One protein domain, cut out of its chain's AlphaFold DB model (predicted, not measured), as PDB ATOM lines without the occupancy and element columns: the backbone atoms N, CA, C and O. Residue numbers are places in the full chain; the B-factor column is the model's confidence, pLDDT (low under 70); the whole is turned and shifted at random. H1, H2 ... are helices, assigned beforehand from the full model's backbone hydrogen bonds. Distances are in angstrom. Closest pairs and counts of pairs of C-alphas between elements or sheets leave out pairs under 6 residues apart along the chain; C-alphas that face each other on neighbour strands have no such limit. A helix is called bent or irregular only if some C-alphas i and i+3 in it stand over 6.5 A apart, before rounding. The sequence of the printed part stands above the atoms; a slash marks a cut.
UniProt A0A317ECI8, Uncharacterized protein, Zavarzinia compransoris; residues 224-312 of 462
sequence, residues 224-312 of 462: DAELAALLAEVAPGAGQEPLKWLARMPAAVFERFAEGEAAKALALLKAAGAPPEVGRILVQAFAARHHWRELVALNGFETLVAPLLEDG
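Overview. This is residues 224 to 312 of the 462 residues of an uncharacterized protein of Zavarzinia compransoris (UniProt A0A317ECI8). A compact cluster of short, mostly crossed helices has H5 and H4, running opposite ways, nearest its middle; H7 packs on H5, H1 and H3 pack on H4, and H2 packs on residues 277 to 282 of H5. H6 lies across the end where H5 finishes and H4 starts. The 89 printed residues hold seven named helices, H1 to H7 in order, and no named strand: all helix. The radius of gyration of the C-alphas is 12.0 A, and the spans are 32 by 29 by 20 A.

Along the chain. Find C-alpha 276 at (-2.922, 2.632, -41.153); from there H5, residues 276 to 287, runs 16.7 A. H4 is residues 262 to 271, 14.0 A. H1, residues 224 to 234, begins at (13.887, 11.555, -35.098) and runs 15.4 A. Look next for H2, 242 to 246, 6.6 A; H3, 251 to 258, 10.5 A; H6, 292 to 299, 10.3 A; and H7, 301 to 309, 12.1 A, only just irregular, with C-alphas 304 and 307 6.8 A apart.

Arrangement. H5 touches H7, closest at the C-alphas of Arg 280 and Pro 307, 5.1 A, opposite ways at a steep tilt of 46 degrees. With residues 277 to 282 alone it touches H2, closest at C-alphas 242 and 278, 6.1 A. H4 and H5, a hairpin, only just touch, with 3 pairs of C-alphas within 8 A, the closest 266 and 279 at 6.3 A. H4 touches H1, closest at C-alphas 228 and 268, 6.0 A. H3 and H4, also a hairpin, come closest at C-alphas 256 and 262, 5.7 A. H6 only just touches H3, with 3 pairs within 8 A, the closest C-alphas 257 and 299 at 6.8 A. Every O i to N i+4 pair is within hydrogen-bond range in H1 to H6, and 3 of 5 in H7.

Size, cuts and confidence. C-alphas 240 and 297 are farthest apart, 32.4 A. The printed part has no cut, and no link is long. Mean pLDDT of the printed part is 74.5; look for values under 70 at residues 237 to 247, 288, 290 to 291 and 308 to 312.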
ATOM      1  N   ASP A 224      15.020  11.601 -34.153       81.06
ATOM      2  CA  ASP A 224      13.887  11.555 -35.098       81.06
ATOM      3  C   ASP A 224      14.325  11.284 -36.548       81.06
ATOM      4  O   ASP A 224      13.672  10.538 -37.273       81.06
ATOM      5  N   ALA A 225      15.453  11.866 -36.970       81.69
ATOM      6  CA  ALA A 225      16.005  11.677 -38.312       81.69
ATOM      7  C   ALA A 225      16.519  10.247 -38.550       81.69
ATOM      8  O   ALA A 225      16.364   9.708 -39.644       81.69
ATOM      9  N   GLU A 226      17.114   9.636 -37.527       81.75
ATOM     10  CA  GLU A 226      17.616   8.263 -37.578       81.75
ATOM     11  C   GLU A 226      16.454   7.267 -37.599       81.75
ATOM     12  O   GLU A 226      16.403   6.391 -38.461       81.75
ATOM     13  N   LEU A 227      15.449   7.475 -36.743       81.94
ATOM     14  CA  LEU A 227      14.230   6.670 -36.748       81.94
ATOM     15  C   LEU A 227      13.470   6.796 -38.077       81.94
ATOM     16  O   LEU A 227      13.003   5.795 -38.617       81.94
ATOM     17  N   ALA A 228      13.376   8.002 -38.642       84.94
ATOM     18  CA  ALA A 228      12.769   8.212 -39.954       84.94
ATOM     19  C   ALA A 228      13.496   7.432 -41.061       84.94
ATOM     20  O   ALA A 228      12.839   6.846 -41.921       84.94
ATOM     21  N   ALA A 229      14.834   7.400 -41.035       82.94
ATOM     22  CA  ALA A 229      15.632   6.643 -41.996       82.94
ATOM     23  C   ALA A 229      15.384   5.133 -41.868       82.94
ATOM     24  O   ALA A 229      15.075   4.485 -42.867       82.94
ATOM     25  N   LEU A 230      15.411   4.595 -40.642       82.19
ATOM     26  CA  LEU A 230      15.102   3.186 -40.375       82.19
ATOM     27  C   LEU A 230      13.696   2.816 -40.864       82.19
ATOM     28  O   LEU A 230      13.503   1.797 -41.525       82.19
ATOM     29  N   LEU A 231      12.704   3.664 -40.581       84.44
ATOM     30  CA  LEU A 231      11.322   3.447 -41.002       84.44
ATOM     31  C   LEU A 231      11.149   3.498 -42.521       84.44
ATOM     32  O   LEU A 231      10.377   2.707 -43.061       84.44
ATOM     33  N   ALA A 232      11.871   4.376 -43.219       83.69
ATOM     34  CA  ALA A 232      11.839   4.449 -44.677       83.69
ATOM     35  C   ALA A 232      12.385   3.174 -45.345       83.69
ATOM     36  O   ALA A 232      11.924   2.810 -46.428       83.69
ATOM     37  N   GLU A 233      13.326   2.476 -44.705       79.94
ATOM     38  CA  GLU A 233      13.853   1.196 -45.193       79.94
ATOM     39  C   GLU A 233      12.858   0.047 -45.007       79.94
ATOM     40  O   GLU A 233      12.736  -0.812 -45.881       79.94
ATOM     41  N   VAL A 234      12.124   0.031 -43.887       73.62
ATOM     42  CA  VAL A 234      11.204  -1.071 -43.571       73.62
ATOM     43  C   VAL A 234       9.788  -0.871 -44.110       73.62
ATOM     44  O   VAL A 234       9.116  -1.860 -44.394       73.62
ATOM     45  N   ALA A 235       9.307   0.364 -44.279       74.50
ATOM     46  CA  ALA A 235       7.930   0.651 -44.700       74.50
ATOM     47  C   ALA A 235       7.518   0.030 -46.056       74.50
ATOM     48  O   ALA A 235       6.380  -0.451 -46.157       74.50
ATOM     49  N   PRO A 236       8.392  -0.051 -47.085       73.12
ATOM     50  CA  PRO A 236       8.097  -0.776 -48.318       73.12
ATOM     51  C   PRO A 236       7.850  -2.274 -48.053       73.12
ATOM     52  O   PRO A 236       8.775  -3.063 -47.891       73.12
ATOM     53  N   GLY A 237       6.579  -2.685 -48.015       65.38
ATOM     54  CA  GLY A 237       6.163  -4.077 -47.771       65.38
ATOM     55  C   GLY A 237       5.192  -4.262 -46.603       65.38
ATOM     56  O   GLY A 237       4.587  -5.327 -46.477       65.38
ATOM     57  N   ALA A 238       4.961  -3.217 -45.806       64.38
ATOM     58  CA  ALA A 238       4.050  -3.252 -44.663       64.38
ATOM     59  C   ALA A 238       2.599  -3.641 -45.020       64.38
ATOM     60  O   ALA A 238       1.897  -4.229 -44.203       64.38
ATOM     61  N   GLY A 239       2.154  -3.357 -46.250       60.69
ATOM     62  CA  GLY A 239       0.791  -3.651 -46.706       60.69
ATOM     63  C   GLY A 239       0.518  -5.106 -47.100       60.69
ATOM     64  O   GLY A 239      -0.644  -5.454 -47.275       60.69
ATOM     65  N   GLN A 240       1.542  -5.955 -47.268       65.44
ATOM     66  CA  GLN A 240       1.339  -7.340 -47.723       65.44
ATOM     67  C   GLN A 240       1.204  -8.334 -46.562       65.44
ATOM     68  O   GLN A 240       0.413  -9.266 -46.664       65.44
ATOM     69  N   GLU A 241       1.933  -8.131 -45.456       68.50
ATOM     70  CA  GLU A 241       1.881  -9.003 -44.269       68.50
ATOM     71  C   GLU A 241       2.108  -8.210 -42.956       68.50
ATOM     72  O   GLU A 241       3.181  -8.304 -42.354       68.50
ATOM     73  N   PRO A 242       1.109  -7.446 -42.467       64.31
ATOM     74  CA  PRO A 242       1.269  -6.518 -41.337       64.31
ATOM     75  C   PRO A 242       1.807  -7.149 -40.037       64.31
ATOM     76  O   PRO A 242       2.619  -6.548 -39.338       64.31
ATOM     77  N   LEU A 243       1.422  -8.394 -39.725       64.94
ATOM     78  CA  LEU A 243       1.917  -9.108 -38.537       64.94
ATOM     79  C   LEU A 243       3.386  -9.533 -38.658       64.94
ATOM     80  O   LEU A 243       4.128  -9.471 -37.683       64.94
ATOM     81  N   LYS A 244       3.835  -9.943 -39.850       67.00
ATOM     82  CA  LYS A 244       5.260 -10.245 -40.078       67.00
ATOM     83  C   LYS A 244       6.099  -8.974 -40.129       67.00
ATOM     84  O   LYS A 244       7.298  -9.020 -39.872       67.00
ATOM     85  N   TRP A 245       5.461  -7.856 -40.458       69.56
ATOM     86  CA  TRP A 245       6.083  -6.546 -40.462       69.56
ATOM     87  C   TRP A 245       6.398  -6.044 -39.046       69.56
ATOM     88  O   TRP A 245       7.500  -5.550 -38.830       69.56
ATOM     89  N   LEU A 246       5.514  -6.273 -38.061       66.38
ATOM     90  CA  LEU A 246       5.813  -5.994 -36.644       66.38
ATOM     91  C   LEU A 246       7.118  -6.649 -36.172       66.38
ATOM     92  O   LEU A 246       7.899  -6.018 -35.474       66.38
ATOM     93  N   ALA A 247       7.372  -7.897 -36.572       66.88
ATOM     94  CA  ALA A 247       8.579  -8.627 -36.180       66.88
ATOM     95  C   ALA A 247       9.878  -8.047 -36.777       66.88
ATOM     96  O   ALA A 247      10.966  -8.478 -36.415       66.88
ATOM     97  N   ARG A 248       9.774  -7.105 -37.724       70.69
ATOM     98  CA  ARG A 248      10.898  -6.403 -38.366       70.69
ATOM     99  C   ARG A 248      10.954  -4.922 -37.995       70.69
ATOM    100  O   ARG A 248      11.781  -4.192 -38.535       70.69
ATOM    101  N   MET A 249      10.042  -4.469 -37.141       74.31
ATOM    102  CA  MET A 249       9.968  -3.078 -36.732       74.31
ATOM    103  C   MET A 249      11.210  -2.717 -35.901       74.31
ATOM    104  O   MET A 249      11.577  -3.492 -35.015       74.31
ATOM    105  N   PRO A 250      11.857  -1.564 -36.158       75.69
ATOM    106  CA  PRO A 250      12.978  -1.118 -35.341       75.69
ATOM    107  C   PRO A 250      12.579  -1.010 -33.866       75.69
ATOM    108  O   PRO A 250      11.524  -0.445 -33.563       75.69
ATOM    109  N   ALA A 251      13.438  -1.487 -32.956       72.44
ATOM    110  CA  ALA A 251      13.236  -1.371 -31.506       72.44
ATOM    111  C   ALA A 251      12.929   0.078 -31.089       72.44
ATOM    112  O   ALA A 251      12.011   0.313 -30.308       72.44
ATOM    113  N   ALA A 252      13.573   1.041 -31.751       74.06
ATOM    114  CA  ALA A 252      13.358   2.474 -31.590       74.06
ATOM    115  C   ALA A 252      11.900   2.948 -31.733       74.06
ATOM    116  O   ALA A 252      11.514   3.934 -31.117       74.06
ATOM    117  N   VAL A 253      11.043   2.261 -32.500       77.25
ATOM    118  CA  VAL A 253       9.605   2.598 -32.545       77.25
ATOM    119  C   VAL A 253       8.935   2.266 -31.213       77.25
ATOM    120  O   VAL A 253       8.118   3.037 -30.713       77.25
ATOM    121  N   PHE A 254       9.289   1.121 -30.639       75.94
ATOM    122  CA  PHE A 254       8.782   0.674 -29.353       75.94
ATOM    123  C   PHE A 254       9.359   1.507 -28.201       75.94
ATOM    124  O   PHE A 254       8.612   1.820 -27.275       75.94
ATOM    125  N   GLU A 255      10.622   1.940 -28.308       73.19
ATOM    126  CA  GLU A 255      11.261   2.899 -27.388       73.19
ATOM    127  C   GLU A 255      10.416   4.167 -27.267       73.19
ATOM    128  O   GLU A 255      10.011   4.540 -26.171       73.19
ATOM    129  N   ARG A 256       9.999   4.757 -28.393       77.19
ATOM    130  CA  ARG A 256       9.161   5.964 -28.360       77.19
ATOM    131  C   ARG A 256       7.840   5.772 -27.628       77.19
ATOM    132  O   ARG A 256       7.419   6.659 -26.900       77.19
ATOM    133  N   PHE A 257       7.169   4.639 -27.794       78.19
ATOM    134  CA  PHE A 257       5.947   4.381 -27.027       78.19
ATOM    135  C   PHE A 257       6.241   4.165 -25.537       78.19
ATOM    136  O   PHE A 257       5.466   4.612 -24.693       78.19
ATOM    137  N   ALA A 258       7.340   3.488 -25.205       71.75
ATOM    138  CA  ALA A 258       7.787   3.319 -23.827       71.75
ATOM    139  C   ALA A 258       8.178   4.650 -23.162       71.75
ATOM    140  O   ALA A 258       8.160   4.743 -21.944       71.75
ATOM    141  N   GLU A 259       8.467   5.688 -23.942       71.31
ATOM    142  CA  GLU A 259       8.862   7.014 -23.456       71.31
ATOM    143  C   GLU A 259       7.728   8.056 -23.483       71.31
ATOM    144  O   GLU A 259       7.946   9.217 -23.152       71.31
ATOM    145  N   GLY A 260       6.503   7.679 -23.866       74.00
ATOM    146  CA  GLY A 260       5.384   8.629 -23.973       74.00
ATOM    147  C   GLY A 260       5.348   9.422 -25.278       74.00
ATOM    148  O   GLY A 260       4.626  10.410 -25.402       74.00
ATOM    149  N   GLU A 261       6.102   8.987 -26.282       78.88
ATOM    150  CA  GLU A 261       6.221   9.613 -27.594       78.88
ATOM    151  C   GLU A 261       5.506   8.839 -28.716       78.88
ATOM    152  O   GLU A 261       5.833   9.000 -29.899       78.88
ATOM    153  N   ALA A 262       4.486   8.033 -28.396       81.81
ATOM    154  CA  ALA A 262       3.717   7.286 -29.398       81.81
ATOM    155  C   ALA A 262       3.196   8.178 -30.537       81.81
ATOM    156  O   ALA A 262       3.199   7.761 -31.694       81.81
ATOM    157  N   ALA A 263       2.806   9.428 -30.252       83.00
ATOM    158  CA  ALA A 263       2.345  10.369 -31.275       83.00
ATOM    159  C   ALA A 263       3.418  10.636 -32.341       83.00
ATOM    160  O   ALA A 263       3.117  10.642 -33.536       83.00
ATOM    161  N   LYS A 264       4.675  10.819 -31.917       83.50
ATOM    162  CA  LYS A 264       5.809  11.033 -32.823       83.50
ATOM    163  C   LYS A 264       6.110   9.762 -33.610       83.50
ATOM    164  O   LYS A 264       6.252   9.830 -34.827       83.50
ATOM    165  N   ALA A 265       6.120   8.603 -32.953       85.75
ATOM    166  CA  ALA A 265       6.328   7.316 -33.617       85.75
ATOM    167  C   ALA A 265       5.272   7.040 -34.702       85.75
ATOM    168  O   ALA A 265       5.612   6.697 -35.833       85.75
ATOM    169  N   LEU A 266       3.993   7.258 -34.388       86.75
ATOM    170  CA  LEU A 266       2.881   7.110 -35.331       86.75
ATOM    171  C   LEU A 266       2.970   8.118 -36.487       86.75
ATOM    172  O   LEU A 266       2.727   7.756 -37.639       86.75
ATOM    173  N   ALA A 267       3.365   9.364 -36.210       86.62
ATOM    174  CA  ALA A 267       3.585  10.370 -37.246       86.62
ATOM    175  C   ALA A 267       4.741   9.989 -38.188       86.62
ATOM    176  O   ALA A 267       4.606  10.130 -39.405       86.62
ATOM    177  N   LEU A 268       5.844   9.458 -37.653       87.94
ATOM    178  CA  LEU A 268       6.984   8.982 -38.439       87.94
ATOM    179  C   LEU A 268       6.626   7.751 -39.282       87.94
ATOM    180  O   LEU A 268       6.985   7.699 -40.456       87.94
ATOM    181  N   LEU A 269       5.850   6.807 -38.737       86.69
ATOM    182  CA  LEU A 269       5.311   5.667 -39.489       86.69
ATOM    183  C   LEU A 269       4.460   6.135 -40.678       86.69
ATOM    184  O   LEU A 269       4.649   5.673 -41.805       86.69
ATOM    185  N   LYS A 270       3.560   7.095 -40.441       86.50
ATOM    186  CA  LYS A 270       2.724   7.698 -41.487       86.50
ATOM    187  C   LYS A 270       3.570   8.411 -42.543       86.50
ATOM    188  O   LYS A 270       3.328   8.233 -43.735       86.50
ATOM    189  N   ALA A 271       4.582   9.172 -42.127       87.75
ATOM    190  CA  ALA A 271       5.501   9.867 -43.030       87.75
ATOM    191  C   ALA A 271       6.346   8.899 -43.878       87.75
ATOM    192  O   ALA A 271       6.615   9.187 -45.042       87.75
ATOM    193  N   ALA A 272       6.702   7.734 -43.330       86.19
ATOM    194  CA  ALA A 272       7.390   6.662 -44.047       86.19
ATOM    195  C   ALA A 272       6.477   5.888 -45.022       86.19
ATOM    196  O   ALA A 272       6.951   5.019 -45.752       86.19
ATOM    197  N   GLY A 273       5.174   6.194 -45.066       84.00
ATOM    198  CA  GLY A 273       4.213   5.535 -45.951       84.00
ATOM    199  C   GLY A 273       3.694   4.195 -45.426       84.00
ATOM    200  O   GLY A 273       3.201   3.385 -46.214       84.00
ATOM    201  N   ALA A 274       3.791   3.939 -44.116       82.38
ATOM    202  CA  ALA A 274       3.190   2.754 -43.517       82.38
ATOM    203  C   ALA A 274       1.647   2.791 -43.654       82.38
ATOM    204  O   ALA A 274       1.037   3.843 -43.441       82.38
ATOM    205  N   PRO A 275       0.989   1.661 -43.978       78.50
ATOM    206  CA  PRO A 275      -0.469   1.562 -43.974       78.50
ATOM    207  C   PRO A 275      -1.052   1.832 -42.575       78.50
ATOM    208  O   PRO A 275      -0.435   1.419 -41.589       78.50
ATOM    209  N   PRO A 276      -2.268   2.399 -42.452       77.25
ATOM    210  CA  PRO A 276      -2.922   2.632 -41.153       77.25
ATOM    211  C   PRO A 276      -3.041   1.376 -40.270       77.25
ATOM    212  O   PRO A 276      -2.928   1.446 -39.045       77.25
ATOM    213  N   GLU A 277      -3.195   0.202 -40.896       75.38
ATOM    214  CA  GLU A 277      -3.249  -1.114 -40.243       75.38
ATOM    215  C   GLU A 277      -2.049  -1.376 -39.318       75.38
ATOM    216  O   GLU A 277      -2.188  -2.010 -38.275       75.38
ATOM    217  N   VAL A 278      -0.873  -0.852 -39.669       77.75
ATOM    218  CA  VAL A 278       0.348  -0.986 -38.869       77.75
ATOM    219  C   VAL A 278       0.220  -0.260 -37.537       77.75
ATOM    220  O   VAL A 278       0.494  -0.848 -36.493       77.75
ATOM    221  N   GLY A 279      -0.206   1.006 -37.562       79.25
ATOM    222  CA  GLY A 279      -0.391   1.799 -36.345       79.25
ATOM    223  C   GLY A 279      -1.442   1.171 -35.431       79.25
ATOM    224  O   GLY A 279      -1.254   1.109 -34.219       79.25
ATOM    225  N   ARG A 280      -2.507   0.614 -36.022       75.62
ATOM    226  CA  ARG A 280      -3.555  -0.122 -35.306       75.62
ATOM    227  C   ARG A 280      -3.014  -1.363 -34.601       75.62
ATOM    228  O   ARG A 280      -3.219  -1.519 -33.401       75.62
ATOM    229  N   ILE A 281      -2.319  -2.230 -35.334       75.44
ATOM    230  CA  ILE A 281      -1.732  -3.459 -34.790       75.44
ATOM    231  C   ILE A 281      -0.719  -3.130 -33.685       75.44
ATOM    232  O   ILE A 281      -0.695  -3.806 -32.659       75.44
ATOM    233  N   LEU A 282       0.076  -2.072 -33.871       77.69
ATOM    234  CA  LEU A 282       1.017  -1.594 -32.865       77.69
ATOM    235  C   LEU A 282       0.273  -1.214 -31.580       77.69
ATOM    236  O   LEU A 282       0.505  -1.830 -30.546       77.69
ATOM    237  N   VAL A 283      -0.696  -0.298 -31.655       78.00
ATOM    238  CA  VAL A 283      -1.529   0.108 -30.507       78.00
ATOM    239  C   VAL A 283      -2.180  -1.094 -29.821       78.00
ATOM    240  O   VAL A 283      -2.185  -1.167 -28.597       78.00
ATOM    241  N   GLN A 284      -2.703  -2.059 -30.578       73.62
ATOM    242  CA  GLN A 284      -3.306  -3.266 -30.009       73.62
ATOM    243  C   GLN A 284      -2.285  -4.138 -29.269       73.62
ATOM    244  O   GLN A 284      -2.580  -4.635 -28.183       73.62
ATOM    245  N   ALA A 285      -1.070  -4.278 -29.803       73.00
ATOM    246  CA  ALA A 285       0.018  -4.985 -29.133       73.00
ATOM    247  C   ALA A 285       0.471  -4.285 -27.837       73.00
ATOM    248  O   ALA A 285       0.908  -4.961 -26.902       73.00
ATOM    249  N   PHE A 286       0.346  -2.954 -27.759       73.75
ATOM    250  CA  PHE A 286       0.549  -2.176 -26.530       73.75
ATOM    251  C   PHE A 286      -0.604  -2.359 -25.538       73.75
ATOM    252  O   PHE A 286      -0.381  -2.591 -24.352       73.75
ATOM    253  N   ALA A 287      -1.842  -2.316 -26.021       70.88
ATOM    254  CA  ALA A 287      -3.041  -2.464 -25.205       70.88
ATOM    255  C   ALA A 287      -3.209  -3.873 -24.599       70.88
ATOM    256  O   ALA A 287      -3.886  -4.041 -23.587       70.88
ATOM    257  N   ALA A 288      -2.581  -4.887 -25.196       68.25
ATOM    258  CA  ALA A 288      -2.559  -6.253 -24.677       68.25
ATOM    259  C   ALA A 288      -1.558  -6.470 -23.517       68.25
ATOM    260  O   ALA A 288      -1.498  -7.572 -22.969       68.25
ATOM    261  N   ARG A 289      -0.757  -5.462 -23.139       70.25
ATOM    262  CA  ARG A 289       0.279  -5.585 -22.094       70.25
ATOM    263  C   ARG A 289      -0.291  -5.561 -20.685       70.25
ATOM    264  O   ARG A 289      -1.406  -5.105 -20.458       70.25
ATOM    265  N   HIS A 290       0.492  -6.044 -19.722       66.19
ATOM    266  CA  HIS A 290       0.069  -6.095 -18.324       66.19
ATOM    267  C   HIS A 290      -0.169  -4.688 -17.747       66.19
ATOM    268  O   HIS A 290      -1.195  -4.465 -17.106       66.19
ATOM    269  N   HIS A 291       0.712  -3.730 -18.063       67.75
ATOM    270  CA  HIS A 291       0.647  -2.340 -17.594       67.75
ATOM    271  C   HIS A 291       0.122  -1.370 -18.661       67.75
ATOM    272  O   HIS A 291       0.572  -0.234 -18.789       67.75
ATOM    273  N   TRP A 292      -0.828  -1.798 -19.495       72.25
ATOM    274  CA  TRP A 292      -1.309  -0.948 -20.586       72.25
ATOM    275  C   TRP A 292      -1.976   0.355 -20.095       72.25
ATOM    276  O   TRP A 292      -1.959   1.348 -20.818       72.25
ATOM    277  N   ARG A 293      -2.548   0.389 -18.878       72.19
ATOM    278  CA  ARG A 293      -3.169   1.604 -18.303       72.19
ATOM    279  C   ARG A 293      -2.133   2.686 -18.083       72.19
ATOM    280  O   ARG A 293      -2.361   3.852 -18.385       72.19
ATOM    281  N   GLU A 294      -0.989   2.261 -17.587       71.69
ATOM    282  CA  GLU A 294       0.199   3.060 -17.374       71.69
ATOM    283  C   GLU A 294       0.732   3.578 -18.716       71.69
ATOM    284  O   GLU A 294       0.938   4.776 -18.884       71.69
ATOM    285  N   LEU A 295       0.760   2.731 -19.748       72.44
ATOM    286  CA  LEU A 295       1.111   3.146 -21.115       72.44
ATOM    287  C   LEU A 295       0.131   4.163 -21.713       72.44
ATOM    288  O   LEU A 295       0.552   5.060 -22.447       72.44
ATOM    289  N   VAL A 296      -1.163   4.040 -21.406       73.56
ATOM    290  CA  VAL A 296      -2.197   5.000 -21.819       73.56
ATOM    291  C   VAL A 296      -2.048   6.325 -21.086       73.56
ATOM    292  O   VAL A 296      -2.146   7.379 -21.715       73.56
ATOM    293  N   ALA A 297      -1.774   6.289 -19.784       70.69
ATOM    294  CA  ALA A 297      -1.481   7.485 -19.009       70.69
ATOM    295  C   ALA A 297      -0.212   8.187 -19.516       70.69
ATOM    296  O   ALA A 297      -0.195   9.415 -19.600       70.69
ATOM    297  N   LEU A 298       0.799   7.405 -19.904       72.31
ATOM    298  CA  LEU A 298       2.071   7.877 -20.435       72.31
ATOM    299  C   LEU A 298       1.931   8.511 -21.821       72.31
ATOM    300  O   LEU A 298       2.426   9.604 -22.030       72.31
ATOM    301  N   ASN A 299       1.262   7.866 -22.776       75.19
ATOM    302  CA  ASN A 299       1.220   8.350 -24.166       75.19
ATOM    303  C   ASN A 299       0.031   9.263 -24.476       75.19
ATOM    304  O   ASN A 299      -0.029   9.864 -25.548       75.19
ATOM    305  N   GLY A 300      -0.937   9.339 -23.566       72.44
ATOM    306  CA  GLY A 300      -2.217   9.962 -23.837       72.44
ATOM    307  C   GLY A 300      -3.129   9.051 -24.658       72.44
ATOM    308  O   GLY A 300      -2.754   8.380 -25.622       72.44
ATOM    309  N   PHE A 301      -4.393   9.047 -24.270       72.12
ATOM    310  CA  PHE A 301      -5.392   8.171 -24.855       72.12
ATOM    311  C   PHE A 301      -5.789   8.540 -26.281       72.12
ATOM    312  O   PHE A 301      -5.913   7.656 -27.123       72.12
ATOM    313  N   GLU A 302      -5.938   9.831 -26.579       70.62
ATOM    314  CA  GLU A 302      -6.264  10.289 -27.935       70.62
ATOM    315  C   GLU A 302      -5.198   9.843 -28.939       70.62
ATOM    316  O   GLU A 302      -5.524   9.369 -30.026       70.62
ATOM    317  N   THR A 303      -3.928   9.911 -28.539       75.94
ATOM    318  CA  THR A 303      -2.788   9.449 -29.330       75.94
ATOM    319  C   THR A 303      -2.860   7.959 -29.629       75.94
ATOM    320  O   THR A 303      -2.693   7.560 -30.780       75.94
ATOM    321  N   LEU A 304      -3.120   7.133 -28.613       75.69
ATOM    322  CA  LEU A 304      -3.186   5.686 -28.798       75.69
ATOM    323  C   LEU A 304      -4.441   5.260 -29.556       75.69
ATOM    324  O   LEU A 304      -4.393   4.304 -30.318       75.69
ATOM    325  N   VAL A 305      -5.562   5.963 -29.404       70.31
ATOM    326  CA  VAL A 305      -6.809   5.578 -30.071       70.31
ATOM    327  C   VAL A 305      -6.926   6.134 -31.487       70.31
ATOM    328  O   VAL A 305      -7.593   5.508 -32.306       70.31
ATOM    329  N   ALA A 306      -6.260   7.238 -31.833       71.62
ATOM    330  CA  ALA A 306      -6.343   7.819 -33.176       71.62
ATOM    331  C   ALA A 306      -6.128   6.787 -34.314       71.62
ATOM    332  O   ALA A 306      -6.980   6.726 -35.206       71.62
ATOM    333  N   PRO A 307      -5.119   5.888 -34.267       71.38
ATOM    334  CA  PRO A 307      -4.962   4.825 -35.271       71.38
ATOM    335  C   PRO A 307      -6.102   3.793 -35.316       71.38
ATOM    336  O   PRO A 307      -6.312   3.148 -36.343       71.38
ATOM    337  N   LEU A 308      -6.843   3.605 -34.218       66.00
ATOM    338  CA  LEU A 308      -8.011   2.716 -34.170       66.00
ATOM    339  C   LEU A 308      -9.245   3.352 -34.833       66.00
ATOM    340  O   LEU A 308     -10.157   2.632 -35.236       66.00
ATOM    341  N   LEU A 309      -9.280   4.684 -34.951       64.62
ATOM    342  CA  LEU A 309     -10.430   5.437 -35.462       64.62
ATOM    343  C   LEU A 309     -10.377   5.723 -36.965       64.62
ATOM    344  O   LEU A 309     -11.437   5.910 -37.563       64.62
ATOM    345  N   GLU A 310      -9.185   5.771 -37.573       58.25
ATOM    346  CA  GLU A 310      -9.007   6.306 -38.936       58.25
ATOM    347  C   GLU A 310      -9.749   5.511 -40.039       58.25
ATOM    348  O   GLU A 310     -10.053   6.108 -41.067       58.25
ATOM    349  N   ASP A 311     -10.175   4.254 -39.818       49.59
ATOM    350  CA  ASP A 311     -10.841   3.438 -40.862       49.59
ATOM    351  C   ASP A 311     -12.070   2.621 -40.419       49.59
ATOM    352  O   ASP A 311     -12.668   1.919 -41.233       49.59
ATOM    353  N   GLY A 312     -12.472   2.653 -39.145       45.81
ATOM    354  CA  GLY A 312     -13.631   1.884 -38.657       45.81
ATOM    355  C   GLY A 312     -13.537   0.358 -38.753       45.81
ATOM    356  O   GLY A 312     -14.500  -0.338 -38.436       45.81
TER     357      GLY A 312